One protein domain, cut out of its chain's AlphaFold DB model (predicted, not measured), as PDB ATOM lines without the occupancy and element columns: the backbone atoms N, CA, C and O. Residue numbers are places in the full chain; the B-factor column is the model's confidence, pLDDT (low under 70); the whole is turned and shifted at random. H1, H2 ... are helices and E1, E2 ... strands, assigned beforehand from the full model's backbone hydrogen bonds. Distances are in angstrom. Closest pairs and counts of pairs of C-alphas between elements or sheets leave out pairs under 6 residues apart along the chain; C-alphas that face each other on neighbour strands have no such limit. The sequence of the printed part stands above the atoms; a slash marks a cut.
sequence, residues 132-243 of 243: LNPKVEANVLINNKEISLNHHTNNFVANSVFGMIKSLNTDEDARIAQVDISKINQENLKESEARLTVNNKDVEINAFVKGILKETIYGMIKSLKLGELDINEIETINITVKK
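AT A GLANCE: This is residues 132 to 243 of the 243 residues of the protein "Molybdopterin-guanine dinucleotide biosynthesis protein B" of Methanobrevibacter sp (UniProt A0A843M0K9). One antiparallel sheet of five strands has two helices, H1 and H2, side by side over one face, running opposite ways across the strands, with no named helix on the other face. E5, the last element along the printed part, fills the middle of the sheet, between E1 and E3. You will find 112 printed residues with two named helices and five named strands, in the order E1 E2 H1 E3 E4 H2 E5; across the sheet the order is E2 E1 E5 E3 E4. The class is mixed, and the whole is compact, with a radius of gyration of the C-alphas of 13.5 A and spans of 40 by 31 by 22 A.

IN THESE COORDINATES: Find C-alpha 137 at (145.673, 228.925, 199.853); from there strand E1, residues 137 to 142, runs 16.8 A. Next comes E2, residues 145 to 147. Helix H1, residues 151 to 167, begins with C-alpha 151 at (145.855, 234.520, 206.586) and measures 24.1 A. Then read E3, residues 176 to 182, 20.0 A, and E4, residues 193 to 198, 17.0 A. H2, residues 207 to 222, measures 21.8 A. E5, residues 237 to 242, 16.8 A, ends with C-alpha 242 at (145.130, 226.665, 195.135).

HOW THE PARTS SIT: Start with the hairpin of E1 and E2, where N 145 and O 142 are 2.8 A apart. On its other side E1 has E5, with N 139 and O 240 at 2.8 A. E5 and E3 pair through N 179 and O 239, 2.8 A. E3 and E4 form a hairpin, with N 178 and O 197 at 2.8 A. H1 and H2 lie on the same face, two layers, helices on one face of a sheet. H1 has a height over the sheet of 8.7 A and runs across the strands, at 87 degrees to E5 on the local plane; its closest C-alphas to E1 are those of Asn 154 and Ala 138, 5.2 A. H2 has a height of 9.2 A and runs across the strands, at 86 degrees to E4 on the local plane; Lys 210 and Ala 194 have their closest C-alphas, 5.7 A. H1 and H2 are close but not clearly touching: the closest C-alphas, of Val 157 and Met 220, are 7.8 A apart, at a shallow tilt of 3 degrees, opposite ways. E4, H2 and E5 make a split strand-helix-strand unit, two strands running the same way with E3 between them, and its crossover is left-handed. In both helices every O i to N i+4 pair is within hydrogen-bond range.

THE WHOLE: The C-alphas of Asp 171 and Glu 228, the two farthest apart, are 41.3 A apart. The printed part has no cut. Look for the long link at residues 223 to 236, between H2 and E5. The mean pLDDT of the printed part is 80.3; it is under 70 at residues 132 to 134, 150 to 153, 167, 169 to 171 and 223 to 229.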
ATOM      1  N   LEU A 132     135.828 240.135 198.712       62.75
ATOM      2  CA  LEU A 132     136.741 240.515 199.789       62.75
ATOM      3  C   LEU A 132     137.207 239.317 200.630       62.75
ATOM      4  O   LEU A 132     138.140 239.469 201.413       62.75
ATOM      5  N   ASN A 133     136.586 238.139 200.480       61.16
ATOM      6  CA  ASN A 133     136.911 236.939 201.259       61.16
ATOM      7  C   ASN A 133     137.067 235.681 200.381       61.16
ATOM      8  O   ASN A 133     136.389 234.671 200.614       61.16
ATOM      9  N   PRO A 134     137.969 235.694 199.390       64.62
ATOM     10  CA  PRO A 134     138.192 234.527 198.555       64.62
ATOM     11  C   PRO A 134     138.830 233.405 199.383       64.62
ATOM     12  O   PRO A 134     139.774 233.624 200.138       64.62
ATOM     13  N   LYS A 135     138.328 232.176 199.224       70.81
ATOM     14  CA  LYS A 135     138.947 230.976 199.803       70.81
ATOM     15  C   LYS A 135     140.087 230.530 198.901       70.81
ATOM     16  O   LYS A 135     139.847 229.893 197.880       70.81
ATOM     17  N   VAL A 136     141.302 230.919 199.253       75.62
ATOM     18  CA  VAL A 136     142.512 230.586 198.506       75.62
ATOM     19  C   VAL A 136     143.639 230.251 199.471       75.62
ATOM     20  O   VAL A 136     143.704 230.799 200.565       75.62
ATOM     21  N   GLU A 137     144.516 229.337 199.062       83.56
ATOM     22  CA  GLU A 137     145.673 228.925 199.853       83.56
ATOM     23  C   GLU A 137     146.957 229.069 199.035       83.56
ATOM     24  O   GLU A 137     147.081 228.490 197.954       83.56
ATOM     25  N   ALA A 138     147.923 229.817 199.568       85.88
ATOM     26  CA  ALA A 138     149.285 229.928 199.058       85.88
ATOM     27  C   ALA A 138     150.285 229.136 199.913       85.88
ATOM     28  O   ALA A 138     150.284 229.223 201.141       85.88
ATOM     29  N   ASN A 139     151.192 228.429 199.244       87.12
ATOM     30  CA  ASN A 139     152.425 227.893 199.808       87.12
ATOM     31  C   ASN A 139     153.611 228.587 199.126       87.12
ATOM     32  O   ASN A 139     153.633 228.702 197.897       87.12
ATOM     33  N   VAL A 140     154.572 229.065 199.916       86.81
ATOM     34  CA  VAL A 140     155.746 229.796 199.436       86.81
ATOM     35  C   VAL A 140     157.008 229.111 199.936       86.81
ATOM     36  O   VAL A 140     157.197 228.936 201.139       86.81
ATOM     37  N   LEU A 141     157.899 228.784 199.004       88.81
ATOM     38  CA  LEU A 141     159.235 228.287 199.284       88.81
ATOM     39  C   LEU A 141     160.267 229.296 198.786       88.81
ATOM     40  O   LEU A 141     160.254 229.682 197.616       88.81
ATOM     41  N   ILE A 142     161.201 229.666 199.658       87.00
ATOM     42  CA  ILE A 142     162.365 230.489 199.319       87.00
ATOM     43  C   ILE A 142     163.602 229.634 199.527       87.00
ATOM     44  O   ILE A 142     163.780 229.075 200.608       87.00
ATOM     45  N   ASN A 143     164.444 229.493 198.503       89.00
ATOM     46  CA  ASN A 143     165.614 228.605 198.552       89.00
ATOM     47  C   ASN A 143     165.248 227.186 199.042       89.00
ATOM     48  O   ASN A 143     165.957 226.584 199.846       89.00
ATOM     49  N   ASN A 144     164.098 226.669 198.593       86.88
ATOM     50  CA  ASN A 144     163.495 225.394 199.014       86.88
ATOM     51  C   ASN A 144     163.094 225.289 200.501       86.88
ATOM     52  O   ASN A 144     162.718 224.206 200.950       86.88
ATOM     53  N   LYS A 145     163.135 226.382 201.266       85.50
ATOM     54  CA  LYS A 145     162.624 226.453 202.637       85.50
ATOM     55  C   LYS A 145     161.203 227.005 202.625       85.50
ATOM     56  O   LYS A 145     160.965 228.088 202.096       85.50
ATOM     57  N   GLU A 146     160.271 226.254 203.200       85.62
ATOM     58  CA  GLU A 146     158.881 226.688 203.344       85.62
ATOM     59  C   GLU A 146     158.779 227.873 204.311       85.62
ATOM     60  O   GLU A 146     159.404 227.888 205.376       85.62
ATOM     61  N   ILE A 147     157.984 228.865 203.919       81.38
ATOM     62  CA  ILE A 147     157.713 230.070 204.695       81.38
ATOM     63  C   ILE A 147     156.257 230.027 205.141       81.38
ATOM     64  O   ILE A 147     155.344 229.969 204.316       81.38
ATOM     65  N   SER A 148     156.036 230.076 206.455       76.94
ATOM     66  CA  SER A 148     154.685 230.164 207.006       76.94
ATOM     67  C   SER A 148     154.078 231.526 206.681       76.94
ATOM     68  O   SER A 148     154.681 232.563 206.964       76.94
ATOM     69  N   LEU A 149     152.880 231.523 206.098       71.81
ATOM     70  CA  LEU A 149     152.121 232.731 205.797       71.81
ATOM     71  C   LEU A 149     150.936 232.848 206.752       71.81
ATOM     72  O   LEU A 149     150.194 231.888 206.956       71.81
ATOM     73  N   ASN A 150     150.710 234.046 207.289       65.19
ATOM     74  CA  ASN A 150     149.450 234.340 207.966       65.19
ATOM     75  C   ASN A 150     148.299 234.447 206.943       65.19
ATOM     76  O   ASN A 150     148.525 234.539 205.735       65.19
ATOM     77  N   HIS A 151     147.055 234.464 207.429       67.12
ATOM     78  CA  HIS A 151     145.855 234.520 206.586       67.12
ATOM     79  C   HIS A 151     145.853 235.696 205.590       67.12
ATOM     80  O   HIS A 151     145.480 235.520 204.432       67.12
ATOM     81  N   HIS A 152     146.304 236.883 206.004       63.47
ATOM     82  CA  HIS A 152     146.317 238.068 205.145       63.47
ATOM     83  C   HIS A 152     147.359 237.948 204.032       63.47
ATOM     84  O   HIS A 152     147.023 238.126 202.863       63.47
ATOM     85  N   THR A 153     148.602 237.593 204.372       69.06
ATOM     86  CA  THR A 153     149.676 237.389 203.390       69.06
ATOM     87  C   THR A 153     149.332 236.250 202.433       69.06
ATOM     88  O   THR A 153     149.577 236.366 201.235       69.06
ATOM     89  N   ASN A 154     148.713 235.177 202.933       75.25
ATOM     90  CA  ASN A 154     148.242 234.064 202.118       75.25
ATOM     91  C   ASN A 154     147.208 234.526 201.079       75.25
ATOM     92  O   ASN A 154     147.448 234.381 199.878       75.25
ATOM     93  N   ASN A 155     146.123 235.168 201.529       72.75
ATOM     94  CA  ASN A 155     145.096 235.704 200.636       72.75
ATOM     95  C   ASN A 155     145.694 236.684 199.631       72.75
ATOM     96  O   ASN A 155     145.367 236.645 198.447       72.75
ATOM     97  N   PHE A 156     146.588 237.558 200.081       74.06
ATOM     98  CA  PHE A 156     147.217 238.550 199.226       74.06
ATOM     99  C   PHE A 156     148.062 237.914 198.108       74.06
ATOM    100  O   PHE A 156     147.854 238.213 196.927       74.06
ATOM    101  N   VAL A 157     148.972 236.997 198.459       77.62
ATOM    102  CA  VAL A 157     149.824 236.278 197.497       77.62
ATOM    103  C   VAL A 157     148.963 235.471 196.528       77.62
ATOM    104  O   VAL A 157     149.147 235.560 195.312       77.62
ATOM    105  N   ALA A 158     147.984 234.727 197.045       81.50
ATOM    106  CA  ALA A 158     147.128 233.888 196.224       81.50
ATOM    107  C   ALA A 158     146.275 234.694 195.237       81.50
ATOM    108  O   ALA A 158     146.223 234.362 194.051       81.50
ATOM    109  N   ASN A 159     145.657 235.787 195.692       78.06
ATOM    110  CA  ASN A 159     144.876 236.663 194.823       78.06
ATOM    111  C   ASN A 159     145.741 237.384 193.794       78.06
ATOM    112  O   ASN A 159     145.307 237.534 192.656       78.06
ATOM    113  N   SER A 160     146.963 237.781 194.152       77.25
ATOM    114  CA  SER A 160     147.896 238.395 193.203       77.25
ATOM    115  C   SER A 160     148.243 237.431 192.069       77.25
ATOM    116  O   SER A 160     148.134 237.792 190.899       77.25
ATOM    117  N   VAL A 161     148.573 236.174 192.395       81.12
ATOM    118  CA  VAL A 161     148.877 235.144 191.388       81.12
ATOM    119  C   VAL A 161     147.650 234.837 190.525       81.12
ATOM    120  O   VAL A 161     147.743 234.871 189.300       81.12
ATOM    121  N   PHE A 162     146.475 234.599 191.119       79.88
ATOM    122  CA  PHE A 162     145.261 234.339 190.336       79.88
ATOM    123  C   PHE A 162     144.787 235.551 189.530       79.88
ATOM    124  O   PHE A 162     144.252 235.368 188.439       79.88
ATOM    125  N   GLY A 163     144.980 236.771 190.029       74.06
ATOM    126  CA  GLY A 163     144.695 238.007 189.303       74.06
ATOM    127  C   GLY A 163     145.575 238.142 188.064       74.06
ATOM    128  O   GLY A 163     145.065 238.405 186.977       74.06
ATOM    129  N   MET A 164     146.876 237.860 188.198       74.38
ATOM    130  CA  MET A 164     147.798 237.798 187.059       74.38
ATOM    131  C   MET A 164     147.431 236.690 186.072       74.38
ATOM    132  O   MET A 164     147.583 236.869 184.874       74.38
ATOM    133  N   ILE A 165     146.930 235.546 186.538       76.19
ATOM    134  CA  ILE A 165     146.521 234.459 185.638       76.19
ATOM    135  C   ILE A 165     145.225 234.791 184.920       76.19
ATOM    136  O   ILE A 165     145.132 234.512 183.740       76.19
ATOM    137  N   LYS A 166     144.249 235.419 185.582       73.44
ATOM    138  CA  LYS A 166     143.011 235.865 184.925       73.44
ATOM    139  C   LYS A 166     143.268 236.880 183.811       73.44
ATOM    140  O   LYS A 166     142.496 236.931 182.862       73.44
ATOM    141  N   SER A 167     144.311 237.703 183.937       67.88
ATOM    142  CA  SER A 167     144.699 238.631 182.869       67.88
ATOM    143  C   SER A 167     145.439 237.939 181.720       67.88
ATOM    144  O   SER A 167     145.521 238.491 180.622       67.88
ATOM    145  N   LEU A 168     145.929 236.714 181.936       70.75
ATOM    146  CA  LEU A 168     146.365 235.815 180.876       70.75
ATOM    147  C   LEU A 168     145.130 235.084 180.344       70.75
ATOM    148  O   LEU A 168     144.349 234.512 181.094       70.75
ATOM    149  N   ASN A 169     144.923 235.113 179.032       63.84
ATOM    150  CA  ASN A 169     143.746 234.509 178.415       63.84
ATOM    151  C   ASN A 169     143.874 232.970 178.402       63.84
ATOM    152  O   ASN A 169     144.227 232.387 177.379       63.84
ATOM    153  N   THR A 170     143.694 232.319 179.555       67.75
ATOM    154  CA  THR A 170     143.770 230.860 179.698       67.75
ATOM    155  C   THR A 170     142.432 230.212 179.347       67.75
ATOM    156  O   THR A 170     141.397 230.634 179.857       67.75
ATOM    157  N   ASP A 171     142.449 229.150 178.538       65.25
ATOM    158  CA  ASP A 171     141.237 228.469 178.039       65.25
ATOM    159  C   ASP A 171     140.400 227.757 179.126       65.25
ATOM    160  O   ASP A 171     139.248 227.393 178.893       65.25
ATOM    161  N   GLU A 172     140.972 227.525 180.309       74.44
ATOM    162  CA  GLU A 172     140.349 226.800 181.420       74.44
ATOM    163  C   GLU A 172     140.389 227.634 182.709       74.44
ATOM    164  O   GLU A 172     141.339 228.381 182.950       74.44
ATOM    165  N   ASP A 173     139.400 227.437 183.589       80.81
ATOM    166  CA  ASP A 173     139.431 227.999 184.941       80.81
ATOM    167  C   ASP A 173     140.674 227.509 185.702       80.81
ATOM    168  O   ASP A 173     140.862 226.308 185.942       80.81
ATOM    169  N   ALA A 174     141.512 228.451 186.129       80.81
ATOM    170  CA  ALA A 174     142.690 228.163 186.934       80.81
ATOM    171  C   ALA A 174     142.281 227.711 188.350       80.81
ATOM    172  O   ALA A 174     141.717 228.490 189.123       80.81
ATOM    173  N   ARG A 175     142.586 226.452 188.694       85.94
ATOM    174  CA  ARG A 175     142.344 225.851 190.025       85.94
ATOM    175  C   ARG A 175     143.609 225.763 190.862       85.94
ATOM    176  O   ARG A 175     143.574 225.946 192.074       85.94
ATOM    177  N   ILE A 176     144.722 225.480 190.200       88.62
ATOM    178  CA  ILE A 176     146.056 225.481 190.788       88.62
ATOM    179  C   ILE A 176     146.978 226.275 189.882       88.62
ATOM    180  O   ILE A 176     146.897 226.164 188.654       88.62
ATOM    181  N   ALA A 177     147.858 227.053 190.490       89.81
ATOM    182  CA  ALA A 177     148.917 227.716 189.770       89.81
ATOM    183  C   ALA A 177     150.225 227.677 190.537       89.81
ATOM    184  O   ALA A 177     150.241 227.738 191.766       89.81
ATOM    185  N   GLN A 178     151.309 227.581 189.785       91.56
ATOM    186  CA  GLN A 178     152.658 227.580 190.304       91.56
ATOM    187  C   GLN A 178     153.475 228.636 189.572       91.56
ATOM    188  O   GLN A 178     153.443 228.715 188.342       91.56
ATOM    189  N   VAL A 179     154.189 229.454 190.340       92.50
ATOM    190  CA  VAL A 179     155.161 230.409 189.821       92.50
ATOM    191  C   VAL A 179     156.528 230.063 190.375       92.50
ATOM    192  O   VAL A 179     156.721 230.085 191.591       92.50
ATOM    193  N   ASP A 180     157.471 229.813 189.475       93.00
ATOM    194  CA  ASP A 180     158.857 229.530 189.825       93.00
ATOM    195  C   ASP A 180     159.744 230.651 189.299       93.00
ATOM    196  O   ASP A 180     159.758 230.945 188.098       93.00
ATOM    197  N   ILE A 181     160.500 231.273 190.198       93.31
ATOM    198  CA  ILE A 181     161.521 232.261 189.876       93.31
ATOM    199  C   ILE A 181     162.869 231.704 190.309       93.31
ATOM    200  O   ILE A 181     163.043 231.251 191.440       93.31
ATOM    201  N   SER A 182     163.838 231.738 189.404       93.44
ATOM    202  CA  SER A 182     165.176 231.195 189.639       93.44
ATOM    203  C   SER A 182     166.250 232.112 189.076       93.44
ATOM    204  O   SER A 182     165.957 233.017 188.288       93.44
ATOM    205  N   LYS A 183     167.504 231.869 189.482       92.00
ATOM    206  CA  LYS A 183     168.652 232.717 189.124       92.00
ATOM    207  C   LYS A 183     168.390 234.168 189.531       92.00
ATOM    208  O   LYS A 183     168.569 235.101 188.743       92.00
ATOM    209  N   ILE A 184     167.859 234.346 190.740       89.31
ATOM    210  CA  ILE A 184     167.535 235.669 191.254       89.31
ATOM    211  C   ILE A 184     168.835 236.438 191.467       89.31
ATOM    212  O   ILE A 184     169.680 236.050 192.264       89.31
ATOM    213  N   ASN A 185     168.984 237.527 190.715       84.50
ATOM    214  CA  ASN A 185     170.020 238.520 190.936       84.50
ATOM    215  C   ASN A 185     169.337 239.720 191.592       84.50
ATOM    216  O   ASN A 185     168.517 240.398 190.971       84.50
ATOM    217  N   GLN A 186     169.655 239.958 192.861       78.69
ATOM    218  CA  GLN A 186     168.988 240.973 193.676       78.69
ATOM    219  C   GLN A 186     169.228 242.406 193.187       78.69
ATOM    220  O   GLN A 186     168.413 243.287 193.467       78.69
ATOM    221  N   GLU A 187     170.326 242.635 192.467       78.44
ATOM    222  CA  GLU A 187     170.656 243.925 191.861       78.44
ATOM    223  C   GLU A 187     169.991 244.089 190.487       78.44
ATOM    224  O   GLU A 187     169.691 245.207 190.068       78.44
ATOM    225  N   ASN A 188     169.729 242.977 189.789       80.69
ATOM    226  CA  ASN A 188     169.170 242.979 188.442       80.69
ATOM    227  C   ASN A 188     168.261 241.769 188.161       80.69
ATOM    228  O   ASN A 188     168.657 240.787 187.528       80.69
ATOM    229  N   LEU A 189     166.979 241.892 188.513       83.50
ATOM    230  CA  LEU A 189     165.970 240.855 188.261       83.50
ATOM    231  C   LEU A 189     165.719 240.569 186.773       83.50
ATOM    232  O   LEU A 189     165.038 239.593 186.444       83.50
ATOM    233  N   LYS A 190     166.239 241.377 185.834       78.50
ATOM    234  CA  LYS A 190     166.060 241.123 184.393       78.50
ATOM    235  C   LYS A 190     166.663 239.785 183.973       78.50
ATOM    236  O   LYS A 190     166.054 239.106 183.150       78.50
ATOM    237  N   GLU A 191     167.785 239.397 184.575       82.75
ATOM    238  CA  GLU A 191     168.513 238.153 184.279       82.75
ATOM    239  C   GLU A 191     167.858 236.908 184.882       82.75
ATOM    240  O   GLU A 191     168.125 235.788 184.450       82.75
ATOM    241  N   SER A 192     166.966 237.100 185.849       89.69
ATOM    242  CA  SER A 192     166.269 236.005 186.511       89.69
ATOM    243  C   SER A 192     165.240 235.364 185.590       89.69
ATOM    244  O   SER A 192     164.605 236.021 184.753       89.69
ATOM    245  N   GLU A 193     165.044 234.065 185.757       91.38
ATOM    246  CA  GLU A 193     164.080 233.287 184.989       91.38
ATOM    247  C   GLU A 193     162.768 233.186 185.757       91.38
ATOM    248  O   GLU A 193     162.780 233.009 186.971       91.38
ATOM    249  N   ALA A 194     161.644 233.272 185.045       92.25
ATOM    250  CA  ALA A 194     160.314 233.055 185.602       92.25
ATOM    251  C   ALA A 194     159.525 232.075 184.735       92.25
ATOM    252  O   ALA A 194     159.533 232.183 183.500       92.25
ATOM    253  N   ARG A 195     158.845 231.138 185.393       92.19
ATOM    254  CA  ARG A 195     157.951 230.150 184.790       92.19
ATOM    255  C   ARG A 195     156.594 230.201 185.477       92.19
ATOM    256  O   ARG A 195     156.513 230.482 186.669       92.19
ATOM    257  N   LEU A 196     155.553 229.945 184.696       91.25
ATOM    258  CA  LEU A 196     154.178 229.872 185.157       91.25
ATOM    259  C   LEU A 196     153.584 228.549 184.687       91.25
ATOM    260  O   LEU A 196     153.592 228.252 183.493       91.25
ATOM    261  N   THR A 197     153.019 227.805 185.624       90.69
ATOM    262  CA  THR A 197     152.285 226.572 185.361       90.69
ATOM    263  C   THR A 197     150.868 226.753 185.898       90.69
ATOM    264  O   THR A 197     150.681 227.146 187.047       90.69
ATOM    265  N   VAL A 198     149.852 226.474 185.084       89.69
ATOM    266  CA  VAL A 198     148.431 226.558 185.461       89.69
ATOM    267  C   VAL A 198     147.785 225.206 185.212       89.69
ATOM    268  O   VAL A 198     147.975 224.612 184.155       89.69
ATOM    269  N   ASN A 199     147.043 224.686 186.192       89.69
ATOM    270  CA  ASN A 199     146.439 223.350 186.122       89.69
ATOM    271  C   ASN A 199     147.459 222.259 185.721       89.69
ATOM    272  O   ASN A 199     147.143 221.340 184.966       89.69
ATOM    273  N   ASN A 200     148.691 222.373 186.236       88.81
ATOM    274  CA  ASN A 200     149.838 221.505 185.939       88.81
ATOM    275  C   ASN A 200     150.305 221.516 184.467       88.81
ATOM    276  O   ASN A 200     150.993 220.589 184.037       88.81
ATOM    277  N   LYS A 201     149.935 222.537 183.688       89.31
ATOM    278  CA  LYS A 201     150.410 222.765 182.318       89.31
ATOM    279  C   LYS A 201     151.237 224.044 182.270       89.31
ATOM    280  O   LYS A 201     150.829 225.059 182.833       89.31
ATOM    281  N   ASP A 202     152.377 224.005 181.592       89.19
ATOM    282  CA  ASP A 202     153.199 225.199 181.400       89.19
ATOM    283  C   ASP A 202     152.462 226.217 180.528       89.19
ATOM    284  O   ASP A 202     151.917 225.882 179.475       89.19
ATOM    285  N   VAL A 203     152.454 227.469 180.980       87.12
ATOM    286  CA  VAL A 203     151.876 228.597 180.253       87.12
ATOM    287  C   VAL A 203     153.013 229.391 179.629       87.12
ATOM    288  O   VAL A 203     153.884 229.924 180.323       87.12
ATOM    289  N   GLU A 204     153.010 229.490 178.302       85.25
ATOM    290  CA  GLU A 204     153.966 230.338 177.604       85.25
ATOM    291  C   GLU A 204     153.643 231.813 177.880       85.25
ATOM    292  O   GLU A 204     152.600 232.334 177.490       85.25
ATOM    293  N   ILE A 205     154.556 232.491 178.575       84.06
ATOM    294  CA  ILE A 205     154.438 233.906 178.927       84.06
ATOM    295  C   ILE A 205     155.572 234.712 178.289       84.06
ATOM    296  O   ILE A 205     156.738 234.303 178.276       84.06
ATOM    297  N   ASN A 206     155.227 235.880 177.749       79.31
ATOM    298  CA  ASN A 206     156.183 236.760 177.083       79.31
ATOM    299  C   ASN A 206     157.111 237.480 178.090       79.31
ATOM    300  O   ASN A 206     156.935 237.403 179.309       79.31
ATOM    301  N   ALA A 207     158.121 238.190 177.578       78.25
ATOM    302  CA  ALA A 207     159.106 238.891 178.407       78.25
ATOM    303  C   ALA A 207     158.483 239.957 179.327       78.25
ATOM    304  O   ALA A 207     158.948 240.136 180.453       78.25
ATOM    305  N   PHE A 208     157.417 240.619 178.874       76.06
ATOM    306  CA  PHE A 208     156.700 241.625 179.652       76.06
ATOM    307  C   PHE A 208     156.023 241.006 180.884       76.06
ATOM    308  O   PHE A 208     156.277 241.435 182.009       76.06
ATOM    309  N   VAL A 209     155.253 239.929 180.693       79.12
ATOM    310  CA  VAL A 209     154.586 239.194 181.781       79.12
ATOM    311  C   VAL A 209     155.608 238.593 182.748       79.12
ATOM    312  O   VAL A 209     155.445 238.697 183.962       79.12
ATOM    313  N   LYS A 210     156.710 238.028 182.232       83.50
ATOM    314  CA  LYS A 210     157.826 237.547 183.064       83.50
ATOM    315  C   LYS A 210     158.409 238.663 183.932       83.50
ATOM    316  O   LYS A 210     158.728 238.415 185.087       83.50
ATOM    317  N   GLY A 211     158.560 239.872 183.391       80.94
ATOM    318  CA  GLY A 211     159.024 241.038 184.143       80.94
ATOM    319  C   GLY A 211     158.095 241.379 185.309       80.94
ATOM    320  O   GLY A 211     158.557 241.458 186.443       80.94
ATOM    321  N   ILE A 212     156.788 241.486 185.044       79.06
ATOM    322  CA  ILE A 212     155.780 241.788 186.074       79.06
ATOM    323  C   ILE A 212     155.774 240.726 187.175       79.06
ATOM    324  O   ILE A 212     155.802 241.083 188.354       79.06
ATOM    325  N   LEU A 213     155.774 239.437 186.811       84.75
ATOM    326  CA  LEU A 213     155.806 238.339 187.782       84.75
ATOM    327  C   LEU A 213     157.031 238.442 188.688       84.75
ATOM    328  O   LEU A 213     156.890 238.384 189.906       84.75
ATOM    329  N   LYS A 214     158.220 238.645 188.103       87.44
ATOM    330  CA  LYS A 214     159.473 238.742 188.859       87.44
ATOM    331  C   LYS A 214     159.478 239.911 189.823       87.44
ATOM    332  O   LYS A 214     159.700 239.700 191.005       87.44
ATOM    333  N   GLU A 215     159.222 241.118 189.329       83.75
ATOM    334  CA  GLU A 215     159.269 242.334 190.147       83.75
ATOM    335  C   GLU A 215     158.212 242.293 191.254       83.75
ATOM    336  O   GLU A 215     158.499 242.631 192.401       83.75
ATOM    337  N   THR A 216     157.004 241.812 190.943       80.25
ATOM    338  CA  THR A 216     155.916 241.755 191.926       80.25
ATOM    339  C   THR A 216     156.175 240.690 192.983       80.25
ATOM    340  O   THR A 216     156.098 240.986 194.171       80.25
ATOM    341  N   ILE A 217     156.514 239.463 192.578       84.25
ATOM    342  CA  ILE A 217     156.749 238.368 193.524       84.25
ATOM    343  C   ILE A 217     158.013 238.612 194.334       84.25
ATOM    344  O   ILE A 217     157.984 238.468 195.551       84.25
ATOM    345  N   TYR A 218     159.106 239.040 193.706       83.12
ATOM    346  CA  TYR A 218     160.310 239.392 194.447       83.12
ATOM    347  C   TYR A 218     160.054 240.551 195.415       83.12
ATOM    348  O   TYR A 218     160.513 240.496 196.552       83.12
ATOM    349  N   GLY A 219     159.278 241.563 195.008       75.50
ATOM    350  CA  GLY A 219     158.819 242.635 195.888       75.50
ATOM    351  C   GLY A 219     158.072 242.102 197.113       75.50
ATOM    352  O   GLY A 219     158.469 242.429 198.229       75.50
ATOM    353  N   MET A 220     157.077 241.225 196.902       74.12
ATOM    354  CA  MET A 220     156.319 240.554 197.977       74.12
ATOM    355  C   MET A 220     157.233 239.787 198.933       74.12
ATOM    356  O   MET A 220     157.075 239.868 200.148       74.12
ATOM    357  N   ILE A 221     158.185 239.023 198.394       78.19
ATOM    358  CA  ILE A 221     159.078 238.187 199.198       78.19
ATOM    359  C   ILE A 221     160.096 239.029 199.965       78.19
ATOM    360  O   ILE A 221     160.347 238.768 201.136       78.19
ATOM    361  N   LYS A 222     160.657 240.065 199.338       73.38
ATOM    362  CA  LYS A 222     161.628 240.958 199.976       73.38
ATOM    363  C   LYS A 222     161.010 241.777 201.112       73.38
ATOM    364  O   LYS A 222     161.737 242.184 202.010       73.38
ATOM    365  N   SER A 223     159.703 242.036 201.073       66.31
ATOM    366  CA  SER A 223     158.991 242.670 202.188       66.31
ATOM    367  C   SER A 223     158.717 241.720 203.362       66.31
ATOM    368  O   SER A 223     158.261 242.171 204.405       66.31
ATOM    369  N   LEU A 224     158.987 240.415 203.234       68.00
ATOM    370  CA  LEU A 224     158.936 239.492 204.371       68.00
ATOM    371  C   LEU A 224     160.203 239.637 205.231       68.00
ATOM    372  O   LEU A 224     161.292 239.887 204.712       68.00
ATOM    373  N   LYS A 225     160.095 239.411 206.548       62.44
ATOM    374  CA  LYS A 225     161.247 239.352 207.467       62.44
ATOM    375  C   LYS A 225     162.084 238.084 207.240       62.44
ATOM    376  O   LYS A 225     162.028 237.124 208.001       62.44
ATOM    377  N   LEU A 226     162.886 238.077 206.178       67.62
ATOM    378  CA  LEU A 226     163.735 236.937 205.812       67.62
ATOM    379  C   LEU A 226     164.943 236.744 206.748       67.62
ATOM    380  O   LEU A 226     165.447 235.628 206.875       67.62
ATOM    381  N   GLY A 227     165.365 237.804 207.448       59.62
ATOM    382  CA  GLY A 227     166.498 237.771 208.380       59.62
ATOM    383  C   GLY A 227     166.272 236.881 209.608       59.62
ATOM    384  O   GLY A 227     167.191 236.194 210.034       59.62
ATOM    385  N   GLU A 228     165.041 236.798 210.127       61.75
ATOM    386  CA  GLU A 228     164.691 235.876 211.227       61.75
ATOM    387  C   GLU A 228     164.675 234.402 210.778       61.75
ATOM    388  O   GLU A 228     164.636 233.485 211.596       61.75
ATOM    389  N   LEU A 229     164.720 234.164 209.463       63.06
ATOM    390  CA  LEU A 229     164.705 232.839 208.853       63.06
ATOM    391  C   LEU A 229     166.093 232.391 208.370       63.06
ATOM    392  O   LEU A 229     166.165 231.352 207.704       63.06
ATOM    393  N   ASP A 230     167.165 233.122 208.708       70.31
ATOM    394  CA  ASP A 230     168.540 232.921 208.209       70.31
ATOM    395  C   ASP A 230     168.636 232.946 206.668       70.31
ATOM    396  O   ASP A 230     169.499 232.308 206.060       70.31
ATOM    397  N   ILE A 231     167.737 233.680 206.002       76.88
ATOM    398  CA  ILE A 231     167.752 233.853 204.546       76.88
ATOM    399  C   ILE A 231     168.347 235.227 204.237       76.88
ATOM    400  O   ILE A 231     167.649 236.238 204.211       76.88
ATOM    401  N   ASN A 232     169.658 235.248 204.000       74.62
ATOM    402  CA  ASN A 232     170.393 236.472 203.664       74.62
ATOM    403  C   ASN A 232     170.330 236.798 202.169       74.62
ATOM    404  O   ASN A 232     170.400 237.964 201.782       74.62
ATOM    405  N   GLU A 233     170.180 235.773 201.328       83.75
ATOM    406  CA  GLU A 233     170.053 235.932 199.888       83.75
ATOM    407  C   GLU A 233     168.906 235.098 199.328       83.75
ATOM    408  O   GLU A 233     168.694 233.957 199.735       83.75
ATOM    409  N   ILE A 234     168.154 235.674 198.392       86.31
ATOM    410  CA  ILE A 234     167.070 234.996 197.680       86.31
ATOM    411  C   ILE A 234     167.624 234.534 196.334       86.31
ATOM    412  O   ILE A 234     167.894 235.365 195.472       86.31
ATOM    413  N   GLU A 235     167.765 233.225 196.137       89.75
ATOM    414  CA  GLU A 235     168.229 232.633 194.875       89.75
ATOM    415  C   GLU A 235     167.062 232.072 194.054       89.75
ATOM    416  O   GLU A 235     167.049 232.150 192.816       89.75
ATOM    417  N   THR A 236     166.072 231.506 194.753       92.25
ATOM    418  CA  THR A 236     164.868 230.922 194.163       92.25
ATOM    419  C   THR A 236     163.623 231.245 194.981       92.25
ATOM    420  O   THR A 236     163.658 231.328 196.210       92.25
ATOM    421  N   ILE A 237     162.500 231.398 194.281       92.00
ATOM    422  CA  ILE A 237     161.166 231.543 194.863       92.00
ATOM    423  C   ILE A 237     160.247 230.568 194.131       92.00
ATOM    424  O   ILE A 237     160.193 230.590 192.903       92.00
ATOM    425  N   ASN A 238     159.510 229.744 194.869       93.44
ATOM    426  CA  ASN A 238     158.474 228.876 194.317       93.44
ATOM    427  C   ASN A 238     157.180 229.172 195.072       93.44
ATOM    428  O   ASN A 238     157.134 229.056 196.296       93.44
ATOM    429  N   ILE A 239     156.139 229.578 194.354       91.50
ATOM    430  CA  ILE A 239     154.824 229.869 194.927       91.50
ATOM    431  C   ILE A 239     153.821 228.918 194.304       91.50
ATOM    432  O   ILE A 239     153.673 228.901 193.087       91.50
ATOM    433  N   THR A 240     153.103 228.166 195.130       90.31
ATOM    434  CA  THR A 240     151.968 227.345 194.695       90.31
ATOM    435  C   THR A 240     150.694 227.888 195.315       90.31
ATOM    436  O   THR A 240     150.612 228.016 196.533       90.31
ATOM    437  N   VAL A 241     149.687 228.172 194.494       88.44
ATOM    438  CA  VAL A 241     148.383 228.673 194.942       88.44
ATOM    439  C   VAL A 241     147.269 227.741 194.497       88.44
ATOM    440  O   VAL A 241     147.302 227.199 193.388       88.44
ATOM    441  N   LYS A 242     146.282 227.539 195.369       87.56
ATOM    442  CA  LYS A 242     145.130 226.665 195.135       87.56
ATOM    443  C   LYS A 242     143.832 227.377 195.505       87.56
ATOM    444  O   LYS A 242     143.798 228.152 196.462       87.56
ATOM    445  N   LYS A 243     142.794 227.109 194.718       80.06
ATOM    446  CA  LYS A 243     141.390 227.436 194.997       80.06
ATOM    447  C   LYS A 243     140.632 226.205 195.468       80.06
ATOM    448  O   LYS A 243     140.961 225.101 194.971       80.06
TER     449      LYS A 243